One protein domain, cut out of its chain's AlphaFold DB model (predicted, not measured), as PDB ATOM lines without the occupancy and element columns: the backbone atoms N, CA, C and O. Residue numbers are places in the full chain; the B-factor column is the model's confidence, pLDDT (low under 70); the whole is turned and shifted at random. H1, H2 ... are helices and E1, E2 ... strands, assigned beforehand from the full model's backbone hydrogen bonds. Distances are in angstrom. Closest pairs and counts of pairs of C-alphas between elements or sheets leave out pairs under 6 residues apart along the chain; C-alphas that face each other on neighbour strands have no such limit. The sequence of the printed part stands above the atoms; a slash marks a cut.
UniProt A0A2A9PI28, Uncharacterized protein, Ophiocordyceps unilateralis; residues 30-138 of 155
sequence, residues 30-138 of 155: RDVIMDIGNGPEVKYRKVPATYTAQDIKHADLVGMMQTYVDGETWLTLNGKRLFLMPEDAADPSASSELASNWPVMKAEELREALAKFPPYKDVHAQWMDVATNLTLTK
ATOM      1  N   ARG A  30       8.918  17.011  -9.160       92.44
ATOM      2  CA  ARG A  30       8.505  16.012 -10.151       92.44
ATOM      3  C   ARG A  30       9.468  15.979 -11.330       92.44
ATOM      4  O   ARG A  30      10.124  16.976 -11.626       92.44
ATOM      5  N   ASP A  31       9.482  14.862 -12.038       92.69
ATOM      6  CA  ASP A  31      10.190  14.755 -13.308       92.69
ATOM      7  C   ASP A  31       9.285  15.222 -14.457       92.69
ATOM      8  O   ASP A  31       8.053  15.119 -14.401       92.69
ATOM      9  N   VAL A  32       9.894  15.783 -15.499       90.81
ATOM     10  CA  VAL A  32       9.219  16.198 -16.730       90.81
ATOM     11  C   VAL A  32       9.567  15.193 -17.811       90.81
ATOM     12  O   VAL A  32      10.721  15.086 -18.218       90.81
ATOM     13  N   ILE A  33       8.548  14.475 -18.272       90.50
ATOM     14  CA  ILE A  33       8.661  13.457 -19.314       90.50
ATOM     15  C   ILE A  33       8.245  14.075 -20.649       90.50
ATOM     16  O   ILE A  33       7.243  14.791 -20.720       90.50
ATOM     17  N   MET A  34       9.008  13.795 -21.700       84.50
ATOM     18  CA  MET A  34       8.723  14.193 -23.073       84.50
ATOM     19  C   MET A  34       8.743  12.957 -23.971       84.50
ATOM     20  O   MET A  34       9.591  12.087 -23.809       84.50
ATOM     21  N   ASP A  35       7.810  12.884 -24.915       79.94
ATOM     22  CA  ASP A  35       7.848  11.876 -25.973       79.94
ATOM     23  C   ASP A  35       8.631  12.439 -27.162       79.94
ATOM     24  O   ASP A  35       8.249  13.463 -27.736       79.94
ATOM     25  N   ILE A  36       9.745  11.791 -27.496       68.69
ATOM     26  CA  ILE A  36      10.632  12.181 -28.601       68.69
ATOM     27  C   ILE A  36      10.510  11.251 -29.817       68.69
ATOM     28  O   ILE A  36      11.406  11.201 -30.656       68.69
ATOM     29  N   GLY A  37       9.413  10.495 -29.928       70.38
ATOM     30  CA  GLY A  37       9.153   9.581 -31.048       70.38
ATOM     31  C   GLY A  37       9.814   8.205 -30.916       70.38
ATOM     32  O   GLY A  37       9.496   7.308 -31.690       70.38
ATOM     33  N   ASN A  38      10.670   8.021 -29.904       74.31
ATOM     34  CA  ASN A  38      11.253   6.734 -29.507       74.31
ATOM     35  C   ASN A  38      10.682   6.223 -28.168       74.31
ATOM     36  O   ASN A  38      11.184   5.248 -27.612       74.31
ATOM     37  N   GLY A  39       9.636   6.879 -27.652       81.19
ATOM     38  CA  GLY A  39       9.026   6.609 -26.355       81.19
ATOM     39  C   GLY A  39       9.197   7.763 -25.358       81.19
ATOM     40  O   GLY A  39       9.888   8.746 -25.644       81.19
ATOM     41  N   PRO A  40       8.539   7.665 -24.188       86.06
ATOM     42  CA  PRO A  40       8.648   8.662 -23.134       86.06
ATOM     43  C   PRO A  40      10.045   8.645 -22.503       86.06
ATOM     44  O   PRO A  40      10.479   7.624 -21.972       86.06
ATOM     45  N   GLU A  41      10.706   9.798 -22.492       87.06
ATOM     46  CA  GLU A  41      12.008  10.007 -21.859       87.06
ATOM     47  C   GLU A  41      11.938  11.150 -20.839       87.06
ATOM     48  O   GLU A  41      11.174  12.108 -20.989       87.06
ATOM     49  N   VAL A  42      12.729  11.057 -19.768       88.50
ATOM     50  CA  VAL A  42      12.846  12.135 -18.783       88.50
ATOM     51  C   VAL A  42      13.651  13.274 -19.400       88.50
ATOM     52  O   VAL A  42      14.858  13.163 -19.558       88.50
ATOM     53  N   LYS A  43      12.995  14.396 -19.701       90.50
ATOM     54  CA  LYS A  43      13.667  15.619 -20.159       90.50
ATOM     55  C   LYS A  43      14.342  16.351 -19.000       90.50
ATOM     56  O   LYS A  43      15.456  16.838 -19.149       90.50
ATOM     57  N   TYR A  44      13.661  16.432 -17.857       93.25
ATOM     58  CA  TYR A  44      14.161  17.112 -16.662       93.25
ATOM     59  C   TYR A  44      13.804  16.370 -15.380       93.25
ATOM     60  O   TYR A  44      12.703  15.833 -15.257       93.25
ATOM     61  N   ARG A  45      14.698  16.427 -14.395       91.75
ATOM     62  CA  ARG A  45      14.518  15.899 -13.041       91.75
ATOM     63  C   ARG A  45      14.314  17.024 -12.024       91.75
ATOM     64  O   ARG A  45      14.711  18.169 -12.250       91.75
ATOM     65  N   LYS A  46      13.750  16.675 -10.862       89.19
ATOM     66  CA  LYS A  46      13.640  17.556  -9.676       89.19
ATOM     67  C   LYS A  46      12.947  18.909  -9.946       89.19
ATOM     68  O   LYS A  46      13.250  19.901  -9.287       89.19
ATOM     69  N   VAL A  47      11.991  18.966 -10.873       92.69
ATOM     70  CA  VAL A  47      11.264  20.203 -11.195       92.69
ATOM     71  C   VAL A  47      10.253  20.509 -10.085       92.69
ATOM     72  O   VAL A  47       9.401  19.663  -9.807       92.69
ATOM     73  N   PRO A  48      10.294  21.685  -9.434       93.31
ATOM     74  CA  PRO A  48       9.312  22.048  -8.413       93.31
ATOM     75  C   PRO A  48       7.866  21.921  -8.918       93.31
ATOM     76  O   PRO A  48       7.522  22.431  -9.983       93.31
ATOM     77  N   ALA A  49       6.983  21.275  -8.148       90.81
ATOM     78  CA  ALA A  49       5.575  21.100  -8.528       90.81
ATOM     79  C   ALA A  49       4.807  22.427  -8.639       90.81
ATOM     80  O   ALA A  49       3.763  22.485  -9.282       90.81
ATOM     81  N   THR A  50       5.339  23.497  -8.046       94.12
ATOM     82  CA  THR A  50       4.816  24.863  -8.149       94.12
ATOM     83  C   THR A  50       5.009  25.483  -9.535       94.12
ATOM     84  O   THR A  50       4.363  26.486  -9.849       94.12
ATOM     85  N   TYR A  51       5.863  24.901 -10.382       93.56
ATOM     86  CA  TYR A  51       6.036  25.336 -11.761       93.56
ATOM     87  C   TYR A  51       4.952  24.751 -12.662       93.56
ATOM     88  O   TYR A  51       4.731  23.534 -12.733       93.56
ATOM     89  N   THR A  52       4.296  25.637 -13.406       94.00
ATOM     90  CA  THR A  52       3.291  25.245 -14.389       94.00
ATOM     91  C   THR A  52       3.956  24.689 -15.649       94.00
ATOM     92  O   THR A  52       5.130  24.931 -15.925       94.00
ATOM     93  N   ALA A  53       3.197  23.953 -16.466       90.94
ATOM     94  CA  ALA A  53       3.694  23.494 -17.764       90.94
ATOM     95  C   ALA A  53       4.106  24.662 -18.683       90.94
ATOM     96  O   ALA A  53       5.037  24.518 -19.469       90.94
ATOM     97  N   GLN A  54       3.435  25.813 -18.569       92.75
ATOM     98  CA  GLN A  54       3.775  27.012 -19.331       92.75
ATOM     99  C   GLN A  54       5.101  27.624 -18.862       92.75
ATOM    100  O   GLN A  54       5.913  27.999 -19.705       92.75
ATOM    101  N   ASP A  55       5.339  27.665 -17.545       94.75
ATOM    102  CA  ASP A  55       6.609  28.133 -16.972       94.75
ATOM    103  C   ASP A  55       7.772  27.278 -17.498       94.75
ATOM    104  O   ASP A  55       8.771  27.810 -17.972       94.75
ATOM    105  N   ILE A  56       7.600  25.949 -17.493       94.06
ATOM    106  CA  ILE A  56       8.614  24.995 -17.962       94.06
ATOM    107  C   ILE A  56       8.909  25.189 -19.451       94.06
ATOM    108  O   ILE A  56      10.072  25.289 -19.828       94.06
ATOM    109  N   LYS A  57       7.874  25.284 -20.295       92.44
ATOM    110  CA  LYS A  57       8.037  25.497 -21.743       92.44
ATOM    111  C   LYS A  57       8.740  26.809 -22.068       92.44
ATOM    112  O   LYS A  57       9.545  26.860 -22.986       92.44
ATOM    113  N   HIS A  58       8.412  27.881 -21.349       94.25
ATOM    114  CA  HIS A  58       9.041  29.171 -21.596       94.25
ATOM    115  C   HIS A  58      10.494  29.179 -21.119       94.25
ATOM    116  O   HIS A  58      11.368  29.594 -21.872       94.25
ATOM    117  N   ALA A  59      10.759  28.643 -19.926       94.94
ATOM    118  CA  ALA A  59      12.109  28.509 -19.393       94.94
ATOM    119  C   ALA A  59      13.014  27.638 -20.275       94.94
ATOM    120  O   ALA A  59      14.153  28.015 -20.500       94.94
ATOM    121  N   ASP A  60      12.514  26.526 -20.817       92.94
ATOM    122  CA  ASP A  60      13.244  25.649 -21.752       92.94
ATOM    123  C   ASP A  60      13.767  26.402 -22.993       92.94
ATOM    124  O   ASP A  60      14.843  26.092 -23.488       92.94
ATOM    125  N   LEU A  61      13.056  27.440 -23.455       91.50
ATOM    126  CA  LEU A  61      13.479  28.241 -24.612       91.50
ATOM    127  C   LEU A  61      14.471  29.366 -24.288       91.50
ATOM    128  O   LEU A  61      15.187  29.806 -25.188       91.50
ATOM    129  N   VAL A  62      14.460  29.891 -23.059       93.50
ATOM    130  CA  VAL A  62      15.225  31.103 -22.687       93.50
ATOM    131  C   VAL A  62      16.303  30.852 -21.635       93.50
ATOM    132  O   VAL A  62      17.128  31.725 -21.373       93.50
ATOM    133  N   GLY A  63      16.274  29.687 -20.996       92.81
ATOM    134  CA  GLY A  63      17.252  29.264 -20.009       92.81
ATOM    135  C   GLY A  63      18.564  28.835 -20.655       92.81
ATOM    136  O   GLY A  63      18.658  28.598 -21.857       92.81
ATOM    137  N   MET A  64      19.588  28.710 -19.821       91.88
ATOM    138  CA  MET A  64      20.926  28.303 -20.233       91.88
ATOM    139  C   MET A  64      21.357  27.073 -19.446       91.88
ATOM    140  O   MET A  64      21.188  27.018 -18.228       91.88
ATOM    141  N   MET A  65      21.903  26.076 -20.140       91.69
ATOM    142  CA  MET A  65      22.464  24.895 -19.491       91.69
ATOM    143  C   MET A  65      23.807  25.244 -18.852       91.69
ATOM    144  O   MET A  65      24.626  25.930 -19.460       91.69
ATOM    145  N   GLN A  66      24.022  24.768 -17.631       91.06
ATOM    146  CA  GLN A  66      25.282  24.915 -16.918       91.06
ATOM    147  C   GLN A  66      25.601  23.625 -16.167       91.06
ATOM    148  O   GLN A  66      24.826  23.200 -15.307       91.06
ATOM    149  N   THR A  67      26.743  23.024 -16.492       92.12
ATOM    150  CA  THR A  67      27.319  21.890 -15.758       92.12
ATOM    151  C   THR A  67      28.157  22.415 -14.598       92.12
ATOM    152  O   THR A  67      28.960  23.328 -14.784       92.12
ATOM    153  N   TYR A  68      27.988  21.864 -13.401       90.50
ATOM    154  CA  TYR A  68      28.735  22.253 -12.200       90.50
ATOM    155  C   TYR A  68      29.887  21.279 -11.905       90.50
ATOM    156  O   TYR A  68      29.985  20.213 -12.512       90.50
ATOM    157  N   VAL A  69      30.779  21.639 -10.972       90.62
ATOM    158  CA  VAL A  69      31.951  20.812 -10.592       90.62
ATOM    159  C   VAL A  69      31.551  19.423 -10.086       90.62
ATOM    160  O   VAL A  69      32.297  18.460 -10.244       90.62
ATOM    161  N   ASP A  70      30.377  19.314  -9.468       88.38
ATOM    162  CA  ASP A  70      29.807  18.054  -8.983       88.38
ATOM    163  C   ASP A  70      29.218  17.175 -10.103       88.38
ATOM    164  O   ASP A  70      28.739  16.075  -9.828       88.38
ATOM    165  N   GLY A  71      29.286  17.627 -11.359       87.44
ATOM    166  CA  GLY A  71      28.813  16.909 -12.536       87.44
ATOM    167  C   GLY A  71      27.319  17.070 -12.806       87.44
ATOM    168  O   GLY A  71      26.830  16.538 -13.801       87.44
ATOM    169  N   GLU A  72      26.576  17.805 -11.970       90.81
ATOM    170  CA  GLU A  72      25.173  18.088 -12.254       90.81
ATOM    171  C   GLU A  72      25.055  19.162 -13.346       90.81
ATOM    172  O   GLU A  72      25.600  20.260 -13.217       90.81
ATOM    173  N   THR A  73      24.277  18.891 -14.394       93.12
ATOM    174  CA  THR A  73      23.896  19.902 -15.391       93.12
ATOM    175  C   THR A  73      22.509  20.432 -15.083       93.12
ATOM    176  O   THR A  73      21.547  19.670 -15.029       93.12
ATOM    177  N   TRP A  74      22.374  21.745 -14.921       93.50
ATOM    178  CA  TRP A  74      21.086  22.387 -14.673       93.50
ATOM    179  C   TRP A  74      20.724  23.356 -15.787       93.50
ATOM    180  O   TRP A  74      21.576  24.080 -16.297       93.50
ATOM    181  N   LEU A  75      19.432  23.452 -16.095       93.94
ATOM    182  CA  LEU A  75      18.897  24.650 -16.719       93.94
ATOM    183  C   LEU A  75      18.898  25.773 -15.680       93.94
ATOM    184  O   LEU A  75      18.384  25.613 -14.568       93.94
ATOM    185  N   THR A  76      19.467  26.909 -16.054       94.31
ATOM    186  CA  THR A  76      19.628  28.076 -15.197       94.31
ATOM    187  C   THR A  76      19.027  29.316 -15.841       94.31
ATOM    188  O   THR A  76      18.925  29.429 -17.064       94.31
ATOM    189  N   LEU A  77      18.617  30.257 -14.996       94.88
ATOM    190  CA  LEU A  77      18.177  31.585 -15.405       94.88
ATOM    191  C   LEU A  77      18.514  32.573 -14.289       94.88
ATOM    192  O   LEU A  77      18.301  32.270 -13.117       94.88
ATOM    193  N   ASN A  78      19.033  33.753 -14.637       91.88
ATOM    194  CA  ASN A  78      19.351  34.832 -13.689       91.88
ATOM    195  C   ASN A  78      20.128  34.378 -12.441       91.88
ATOM    196  O   ASN A  78      19.782  34.755 -11.321       91.88
ATOM    197  N   GLY A  79      21.167  33.559 -12.604       89.25
ATOM    198  CA  GLY A  79      21.980  33.179 -11.451       89.25
ATOM    199  C   GLY A  79      21.375  32.067 -10.578       89.25
ATOM    200  O   GLY A  79      21.790  31.901  -9.433       89.25
ATOM    201  N   LYS A  80      20.337  31.359 -11.047       94.94
ATOM    202  CA  LYS A  80      19.598  30.371 -10.247       94.94
ATOM    203  C   LYS A  80      19.267  29.114 -11.030       94.94
ATOM    204  O   LYS A  80      19.082  29.152 -12.247       94.94
ATOM    205  N   ARG A  81      19.154  28.001 -10.305       95.25
ATOM    206  CA  ARG A  81      18.810  26.688 -10.860       95.25
ATOM    207  C   ARG A  81      17.304  26.559 -11.063       95.25
ATOM    208  O   ARG A  81      16.521  27.001 -10.220       95.25
ATOM    209  N   LEU A  82      16.918  25.923 -12.164       94.94
ATOM    210  CA  LEU A  82      15.529  25.624 -12.505       94.94
ATOM    211  C   LEU A  82      15.294  24.117 -12.545       94.94
ATOM    212  O   LEU A  82      14.567  23.589 -11.705       94.94
ATOM    213  N   PHE A  83      15.907  23.431 -13.511       93.50
ATOM    214  CA  PHE A  83      15.639  22.022 -13.806       93.50
ATOM    215  C   PHE A  83      16.949  21.245 -13.882       93.50
ATOM    216  O   PHE A  83      17.893  21.724 -14.504       93.50
ATOM    217  N   LEU A  84      17.009  20.060 -13.281       93.62
ATOM    218  CA  LEU A  84      18.176  19.187 -13.395       93.62
ATOM    219  C   LEU A  84      18.073  18.380 -14.694       93.62
ATOM    220  O   LEU A  84      17.018  17.819 -14.985       93.62
ATOM    221  N   MET A  85      19.152  18.297 -15.462       93.12
ATOM    222  CA  MET A  85      19.226  17.436 -16.639       93.12
ATOM    223  C   MET A  85      19.465  15.970 -16.231       93.12
ATOM    224  O   MET A  85      20.034  15.707 -15.169       93.12
ATOM    225  N   PRO A  86      19.052  14.989 -17.049       89.69
ATOM    226  CA  PRO A  86      19.475  13.602 -16.883       89.69
ATOM    227  C   PRO A  86      21.005  13.463 -16.935       89.69
ATOM    228  O   PRO A  86      21.674  14.247 -17.599       89.69
ATOM    229  N   GLU A  87      21.547  12.445 -16.264       79.50
ATOM    230  CA  GLU A  87      23.000  12.202 -16.150       79.50
ATOM    231  C   GLU A  87      23.725  12.088 -17.501       79.50
ATOM    232  O   GLU A  87      24.867  12.522 -17.620       79.50
ATOM    233  N   ASP A  88      23.051  11.593 -18.540       71.81
ATOM    234  CA  ASP A  88      23.641  11.422 -19.874       71.81
ATOM    235  C   ASP A  88      23.751  12.739 -20.671       71.81
ATOM    236  O   ASP A  88      24.350  12.771 -21.745       71.81
ATOM    237  N   ALA A  89      23.195  13.845 -20.162       65.06
ATOM    238  CA  ALA A  89      23.196  15.155 -20.817       65.06
ATOM    239  C   ALA A  89      24.389  16.047 -20.411       65.06
ATOM    240  O   ALA A  89      24.299  17.277 -20.472       65.06
ATOM    241  N   ALA A  90      25.493  15.453 -19.954       62.91
ATOM    242  CA  ALA A  90      26.671  16.190 -19.514       62.91
ATOM    243  C   ALA A  90      27.297  17.002 -20.667       62.91
ATOM    244  O   ALA A  90      27.788  16.442 -21.649       62.91
ATOM    245  N   ASP A  91      27.312  18.333 -20.535       67.12
ATOM    246  CA  ASP A  91      28.163  19.201 -21.353       67.12
ATOM    247  C   ASP A  91      29.603  19.083 -20.819       67.12
ATOM    248  O   ASP A  91      29.799  19.206 -19.603       67.12
ATOM    249  N   PRO A  92      30.614  18.841 -21.678       63.12
ATOM    250  CA  PRO A  92      32.004  18.670 -21.256       63.12
ATOM    251  C   PRO A  92      32.620  19.907 -20.575       63.12
ATOM    252  O   PRO A  92      33.717  19.808 -20.023       63.12
ATOM    253  N   SER A  93      31.959  21.067 -20.602       73.94
ATOM    254  CA  SER A  93      32.403  22.289 -19.930       73.94
ATOM    255  C   SER A  93      31.835  22.419 -18.508       73.94
ATOM    256  O   SER A  93      30.803  23.041 -18.265       73.94
ATOM    257  N   ALA A  94      32.532  21.841 -17.527       83.62
ATOM    258  CA  ALA A  94      32.190  22.034 -16.119       83.62
ATOM    259  C   ALA A  94      32.552  23.454 -15.639       83.62
ATOM    260  O   ALA A  94      33.652  23.955 -15.885       83.62
ATOM    261  N   SER A  95      31.628  24.087 -14.914       83.00
ATOM    262  CA  SER A  95      31.863  25.300 -14.125       83.00
ATOM    263  C   SER A  95      32.936  25.052 -13.060       83.00
ATOM    264  O   SER A  95      33.184  23.912 -12.682       83.00
ATOM    265  N   SER A  96      33.539  26.117 -12.526       86.75
ATOM    266  CA  SER A  96      34.406  26.066 -11.337       86.75
ATOM    267  C   SER A  96      33.631  26.116 -10.010       86.75
ATOM    268  O   SER A  96      34.233  26.041  -8.940       86.75
ATOM    269  N   GLU A  97      32.302  26.240 -10.064       88.44
ATOM    270  CA  GLU A  97      31.419  26.346  -8.899       88.44
ATOM    271  C   GLU A  97      30.628  25.052  -8.630       88.44
ATOM    272  O   GLU A  97      30.355  24.266  -9.538       88.44
ATOM    273  N   LEU A  98      30.217  24.844  -7.373       89.62
ATOM    274  CA  LEU A  98      29.332  23.746  -6.957       89.62
ATOM    275  C   LEU A  98      27.855  24.124  -7.130       89.62
ATOM    276  O   LEU A  98      27.472  25.257  -6.819       89.62
ATOM    277  N   ALA A  99      27.003  23.169  -7.521       88.62
ATOM    278  CA  ALA A  99      25.572  23.425  -7.708       88.62
ATOM    279  C   ALA A  99      24.875  23.824  -6.396       88.62
ATOM    280  O   ALA A  99      23.906  24.587  -6.397       88.62
ATOM    281  N   SER A 100      25.383  23.353  -5.253       87.75
ATOM    282  CA  SER A 100      24.884  23.702  -3.917       87.75
ATOM    283  C   SER A 100      24.991  25.196  -3.586       87.75
ATOM    284  O   SER A 100      24.206  25.683  -2.773       87.75
ATOM    285  N   ASN A 101      25.895  25.931  -4.242       89.81
ATOM    286  CA  ASN A 101      26.054  27.376  -4.054       89.81
ATOM    287  C   ASN A 101      24.963  28.188  -4.765       89.81
ATOM    288  O   ASN A 101      24.761  29.362  -4.456       89.81
ATOM    289  N   TRP A 102      24.247  27.572  -5.707       91.06
ATOM    290  CA  TRP A 102      23.241  28.234  -6.525       91.06
ATOM    291  C   TRP A 102      21.840  27.834  -6.051       91.06
ATOM    292  O   TRP A 102      21.486  26.650  -6.071       91.06
ATOM    293  N   PRO A 103      20.998  28.775  -5.595       93.56
ATOM    294  CA  PRO A 103      19.672  28.429  -5.105       93.56
ATOM    295  C   PRO A 103      18.736  28.049  -6.257       93.56
ATOM    296  O   PRO A 103      18.871  28.525  -7.387       93.56
ATOM    297  N   VAL A 104      17.748  27.206  -5.952       93.56
ATOM    298  CA  VAL A 104      16.634  26.929  -6.868       93.56
ATOM    299  C   VAL A 104      15.699  28.141  -6.886       93.56
ATOM    300  O   VAL A 104      15.355  28.681  -5.832       93.56
ATOM    301  N   MET A 105      15.299  28.585  -8.077       95.06
ATOM    302  CA  MET A 105      14.406  29.736  -8.244       95.06
ATOM    303  C   MET A 105      12.997  29.426  -7.710       95.06
ATOM    304  O   MET A 105      12.483  28.320  -7.876       95.06
ATOM    305  N   LYS A 106      12.321  30.391  -7.084       94.62
ATOM    306  CA  LYS A 106      10.911  30.213  -6.681       94.62
ATOM    307  C   LYS A 106       9.968  30.417  -7.872       94.62
ATOM    308  O   LYS A 106      10.360  31.001  -8.874       94.62
ATOM    309  N   ALA A 107       8.725  29.941  -7.779       94.12
ATOM    310  CA  ALA A 107       7.778  30.008  -8.898       94.12
ATOM    311  C   ALA A 107       7.395  31.450  -9.262       94.12
ATOM    312  O   ALA A 107       7.311  31.794 -10.437       94.12
ATOM    313  N   GLU A 108       7.195  32.302  -8.260       95.12
ATOM    314  CA  GLU A 108       6.877  33.720  -8.437       95.12
ATOM    315  C   GLU A 108       8.049  34.440  -9.109       95.12
ATOM    316  O   GLU A 108       7.871  35.115 -10.119       95.12
ATOM    317  N   GLU A 109       9.261  34.185  -8.615       96.19
ATOM    318  CA  GLU A 109      10.495  34.725  -9.182       96.19
ATOM    319  C   GLU A 109      10.724  34.256 -10.626       96.19
ATOM    320  O   GLU A 109      11.135  35.045 -11.476       96.19
ATOM    321  N   LEU A 110      10.420  32.992 -10.932       96.12
ATOM    322  CA  LEU A 110      10.497  32.469 -12.292       96.12
ATOM    323  C   LEU A 110       9.545  33.217 -13.220       96.12
ATOM    324  O   LEU A 110       9.956  33.640 -14.296       96.12
ATOM    325  N   ARG A 111       8.297  33.442 -12.810       96.12
ATOM    326  CA  ARG A 111       7.329  34.185 -13.631       96.12
ATOM    327  C   ARG A 111       7.761  35.631 -13.853       96.12
ATOM    328  O   ARG A 111       7.646  36.122 -14.973       96.12
ATOM    329  N   GLU A 112       8.311  36.289 -12.835       96.75
ATOM    330  CA  GLU A 112       8.893  37.631 -12.967       96.75
ATOM    331  C   GLU A 112      10.103  37.653 -13.911       96.75
ATOM    332  O   GLU A 112      10.247  38.569 -14.720       96.75
ATOM    333  N   ALA A 113      10.972  36.640 -13.840       95.50
ATOM    334  CA  ALA A 113      12.108  36.502 -14.744       95.50
ATOM    335  C   ALA A 113      11.648  36.268 -16.190       95.50
ATOM    336  O   ALA A 113      12.138  36.933 -17.099       95.50
ATOM    337  N   LEU A 114      10.675  35.377 -16.395       95.62
ATOM    338  CA  LEU A 114      10.108  35.052 -17.703       95.62
ATOM    339  C   LEU A 114       9.351  36.230 -18.327       95.62
ATOM    340  O   LEU A 114       9.368  36.380 -19.544       95.62
ATOM    341  N   ALA A 115       8.734  37.096 -17.520       95.00
ATOM    342  CA  ALA A 115       8.044  38.295 -18.002       95.00
ATOM    343  C   ALA A 115       8.983  39.338 -18.641       95.00
ATOM    344  O   ALA A 115       8.510  40.245 -19.323       95.00
ATOM    345  N   LYS A 116      10.304  39.221 -18.440       94.81
ATOM    346  CA  LYS A 116      11.317  40.067 -19.101       94.81
ATOM    347  C   LYS A 116      11.612  39.626 -20.536       94.81
ATOM    348  O   LYS A 116      12.233  40.379 -21.283       94.81
ATOM    349  N   PHE A 117      11.190  38.422 -20.911       92.88
ATOM    350  CA  PHE A 117      11.333  37.884 -22.257       92.88
ATOM    351  C   PHE A 117      10.040  38.091 -23.053       92.88
ATOM    352  O   PHE A 117       8.966  38.253 -22.463       92.88
ATOM    353  N   PRO A 118      10.108  38.079 -24.397       93.31
ATOM    354  CA  PRO A 118       8.906  38.040 -25.216       93.31
ATOM    355  C   PRO A 118       8.007  36.855 -24.822       93.31
ATOM    356  O   PRO A 118       8.502  35.847 -24.320       93.31
ATOM    357  N   PRO A 119       6.688  36.926 -25.059       90.44
ATOM    358  CA  PRO A 119       5.789  35.811 -24.788       90.44
ATOM    359  C   PRO A 119       6.271  34.512 -25.445       90.44
ATOM    360  O   PRO A 119       6.718  34.527 -26.590       90.44
ATOM    361  N   TYR A 120       6.076  33.374 -24.767       89.00
ATOM    362  CA  TYR A 120       6.473  32.044 -25.259       89.00
ATOM    363  C   TYR A 120       6.157  31.815 -26.743       89.00
ATOM    364  O   TYR A 120       6.998  31.319 -27.481       89.00
ATOM    365  N   LYS A 121       4.946  32.181 -27.187       90.06
ATOM    366  CA  LYS A 121       4.502  31.992 -28.577       90.06
ATOM    367  C   LYS A 121       5.418  32.690 -29.591       90.06
ATOM    368  O   LYS A 121       5.642  32.148 -30.668       90.06
ATOM    369  N   ASP A 122       5.957  33.850 -29.229       90.50
ATOM    370  CA  ASP A 122       6.771  34.687 -30.103       90.50
ATOM    371  C   ASP A 122       8.211  34.162 -30.110       90.50
ATOM    372  O   ASP A 122       8.798  33.995 -31.177       90.50
ATOM    373  N   VAL A 123       8.740  33.784 -28.937       87.75
ATOM    374  CA  VAL A 123      10.050  33.117 -28.812       87.75
ATOM    375  C   VAL A 123      10.051  31.789 -29.576       87.75
ATOM    376  O   VAL A 123      10.945  31.524 -30.375       87.75
ATOM    377  N   HIS A 124       9.016  30.968 -29.400       87.75
ATOM    378  CA  HIS A 124       8.868  29.689 -30.092       87.75
ATOM    379  C   HIS A 124       8.765  29.865 -31.614       87.75
ATOM    380  O   HIS A 124       9.388  29.116 -32.362       87.75
ATOM    381  N   ALA A 125       8.008  30.860 -32.089       88.50
ATOM    382  CA  ALA A 125       7.919  31.160 -33.517       88.50
ATOM    383  C   ALA A 125       9.285  31.545 -34.109       88.50
ATOM    384  O   ALA A 125       9.642  31.046 -35.173       88.50
ATOM    385  N   GLN A 126      10.073  32.363 -33.399       85.25
ATOM    386  CA  GLN A 126      11.433  32.722 -33.820       85.25
ATOM    387  C   GLN A 126      12.348  31.493 -33.899       85.25
ATOM    388  O   GLN A 126      13.041  31.307 -34.896       85.25
ATOM    389  N   TRP A 127      12.309  30.612 -32.896       83.06
ATOM    390  CA  TRP A 127      13.075  29.361 -32.913       83.06
ATOM    391  C   TRP A 127      12.706  28.455 -34.094       83.06
ATOM    392  O   TRP A 127      13.590  27.917 -34.763       83.06
ATOM    393  N   MET A 128      11.411  28.313 -34.389       84.12
ATOM    394  CA  MET A 128      10.938  27.513 -35.522       84.12
ATOM    395  C   MET A 128      11.325  28.115 -36.877       84.12
ATOM    396  O   MET A 128      11.634  27.365 -37.808       84.12
ATOM    397  N   ASP A 129      11.346  29.443 -36.995       83.00
ATOM    398  CA  ASP A 129      11.806  30.128 -38.205       83.00
ATOM    399  C   ASP A 129      13.307  29.899 -38.435       83.00
ATOM    400  O   ASP A 129      13.714  29.470 -39.516       83.00
ATOM    401  N   VAL A 130      14.133  30.049 -37.393       77.00
ATOM    402  CA  VAL A 130      15.574  29.749 -37.457       77.00
ATOM    403  C   VAL A 130      15.820  28.286 -37.838       77.00
ATOM    404  O   VAL A 130      16.633  28.008 -38.721       77.00
ATOM    405  N   ALA A 131      15.100  27.339 -37.232       73.19
ATOM    406  CA  ALA A 131      15.236  25.917 -37.544       73.19
ATOM    407  C   ALA A 131      14.847  25.598 -39.002       73.19
ATOM    408  O   ALA A 131      15.533  24.833 -39.692       73.19
ATOM    409  N   THR A 132      13.774  26.222 -39.495       70.88
ATOM    410  CA  THR A 132      13.345  26.120 -40.896       70.88
ATOM    411  C   THR A 132      14.400  26.690 -41.840       70.88
ATOM    412  O   THR A 132      14.795  26.018 -42.795       70.88
ATOM    413  N   ASN A 133      14.921  27.880 -41.543       62.81
ATOM    414  CA  ASN A 133      15.937  28.546 -42.352       62.81
ATOM    415  C   ASN A 133      17.247  27.749 -42.403       62.81
ATOM    416  O   ASN A 133      17.769  27.524 -43.492       62.81
ATOM    417  N   LEU A 134      17.725  27.204 -41.279       59.78
ATOM    418  CA  LEU A 134      18.891  26.308 -41.257       59.78
ATOM    419  C   LEU A 134      18.671  25.043 -42.100       59.78
ATOM    420  O   LEU A 134      19.580  24.581 -42.797       59.78
ATOM    421  N   THR A 135      17.456  24.491 -42.080       58.59
ATOM    422  CA  THR A 135      17.092  23.325 -42.897       58.59
ATOM    423  C   THR A 135      17.082  23.661 -44.390       58.59
ATOM    424  O   THR A 135      17.567  22.869 -45.203       58.59
ATOM    425  N   LEU A 136      16.582  24.845 -44.760       50.38
ATOM    426  CA  LEU A 136      16.616  25.349 -46.132       50.38
ATOM    427  C   LEU A 136      18.057  25.587 -46.597       50.38
ATOM    428  O   LEU A 136      18.431  25.066 -47.646       50.38
ATOM    429  N   THR A 137      18.895  26.252 -45.792       54.66
ATOM    430  CA  THR A 137      20.313  26.490 -46.114       54.66
ATOM    431  C   THR A 137      21.082  25.179 -46.302       54.66
ATOM    432  O   THR A 137      21.845  25.036 -47.261       54.66
ATOM    433  N   LYS A 138      20.837  24.174 -45.447       50.81
ATOM    434  CA  LYS A 138      21.458  22.844 -45.564       50.81
ATOM    435  C   LYS A 138      21.037  22.115 -46.847       50.81
ATOM    436  O   LYS A 138      21.875  21.462 -47.461       50.81
TER     437      LYS A 138
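AT A GLANCE: This is residues 30 to 138 of the 155 residues of an uncharacterized protein of Ophiocordyceps unilateralis (UniProt A0A2A9PI28). What is the overall shape? A small twisted sheet, E3 to E5, has the hairpin E1 and E2 beside its E5 and the helix H1 next to E4 and E5, with H2 near one end; the long helix H3 starts at H1 and sticks out as an arm with residues 128 to 138. What are the parts? The printed part has 109 residues with three named helices and five named strands, in the order E1 E2 H1 E3 E4 E5 H2 H3, class mixed; both sheets, E3 - E4 - E5 and E1 - E2, are antiparallel. How large is it? It is compact, with a radius of gyration of the C-alphas of 14.9 A and spans of 42 by 31 by 28 A.

HOW THE PARTS SIT: How is the larger sheet made? E3, residues 64 to 67, E4, residues 73 to 77, and E5, residues 80 to 84, form a meander, each strand the antiparallel neighbour of the one before. N 64 and O 76 are 2.9 A apart and N 75 and O 83 are 2.8 A apart, both within hydrogen-bond range. What comes near E5? E2, residues 40 to 48, bends by 61 degrees at residue 45, and the closest C-alphas of E2 and E5 are those of Arg 45 and Leu 84, 4.9 A apart. E1, residues 30 to 35, forms an antiparallel hairpin with E2, with N 32 and O 44 2.8 A apart, within hydrogen-bond range; E1 and E5 are apart. How do the helices stand? H1, residues 53 to 62, only grazes the larger sheet with its residues 56 to 62, and it touches H2, residues 107 to 114, at a steep tilt of 41 degrees, with Asp 55 and Arg 111 closest at 7.0 A between C-alphas. H3, residues 120 to 138, touches H1 with residues 120 to 124 alone, at a steep tilt of 48 degrees, the C-alphas of His 58 and Tyr 120 being closest at 5.3 A; H2 and H3 are apart. Every O i to N i+4 pair is within hydrogen-bond range in H2 and H3, and 5 of 6 are in H1.

IN THESE COORDINATES: Where do the strands lie? E4 begins at C-alpha 73, (23.896, 19.902, -15.391), and is 13.0 A long; E3 measures 10.1 A, E5 11.7 A, E1 16.4 A and E2 19.9 A. Where do the helices lie? H3 ends at C-alpha 138, (21.458, 22.844, -45.564), and is 26.9 A long; H1 measures 14.7 A and H2 10.4 A.

THE WHOLE: How far does it reach? The two C-alphas farthest apart are those of Asn 101 and Leu 136, 43.2 A, and the printed part has no cut. Which link is long? The link from E5 to H2 is long, with 22 residues, 85 to 106. Where is confidence low? Residue 36, residues 89 to 92 and residues 133 to 138 are under 70 in pLDDT, and the mean of the printed part is 86.8.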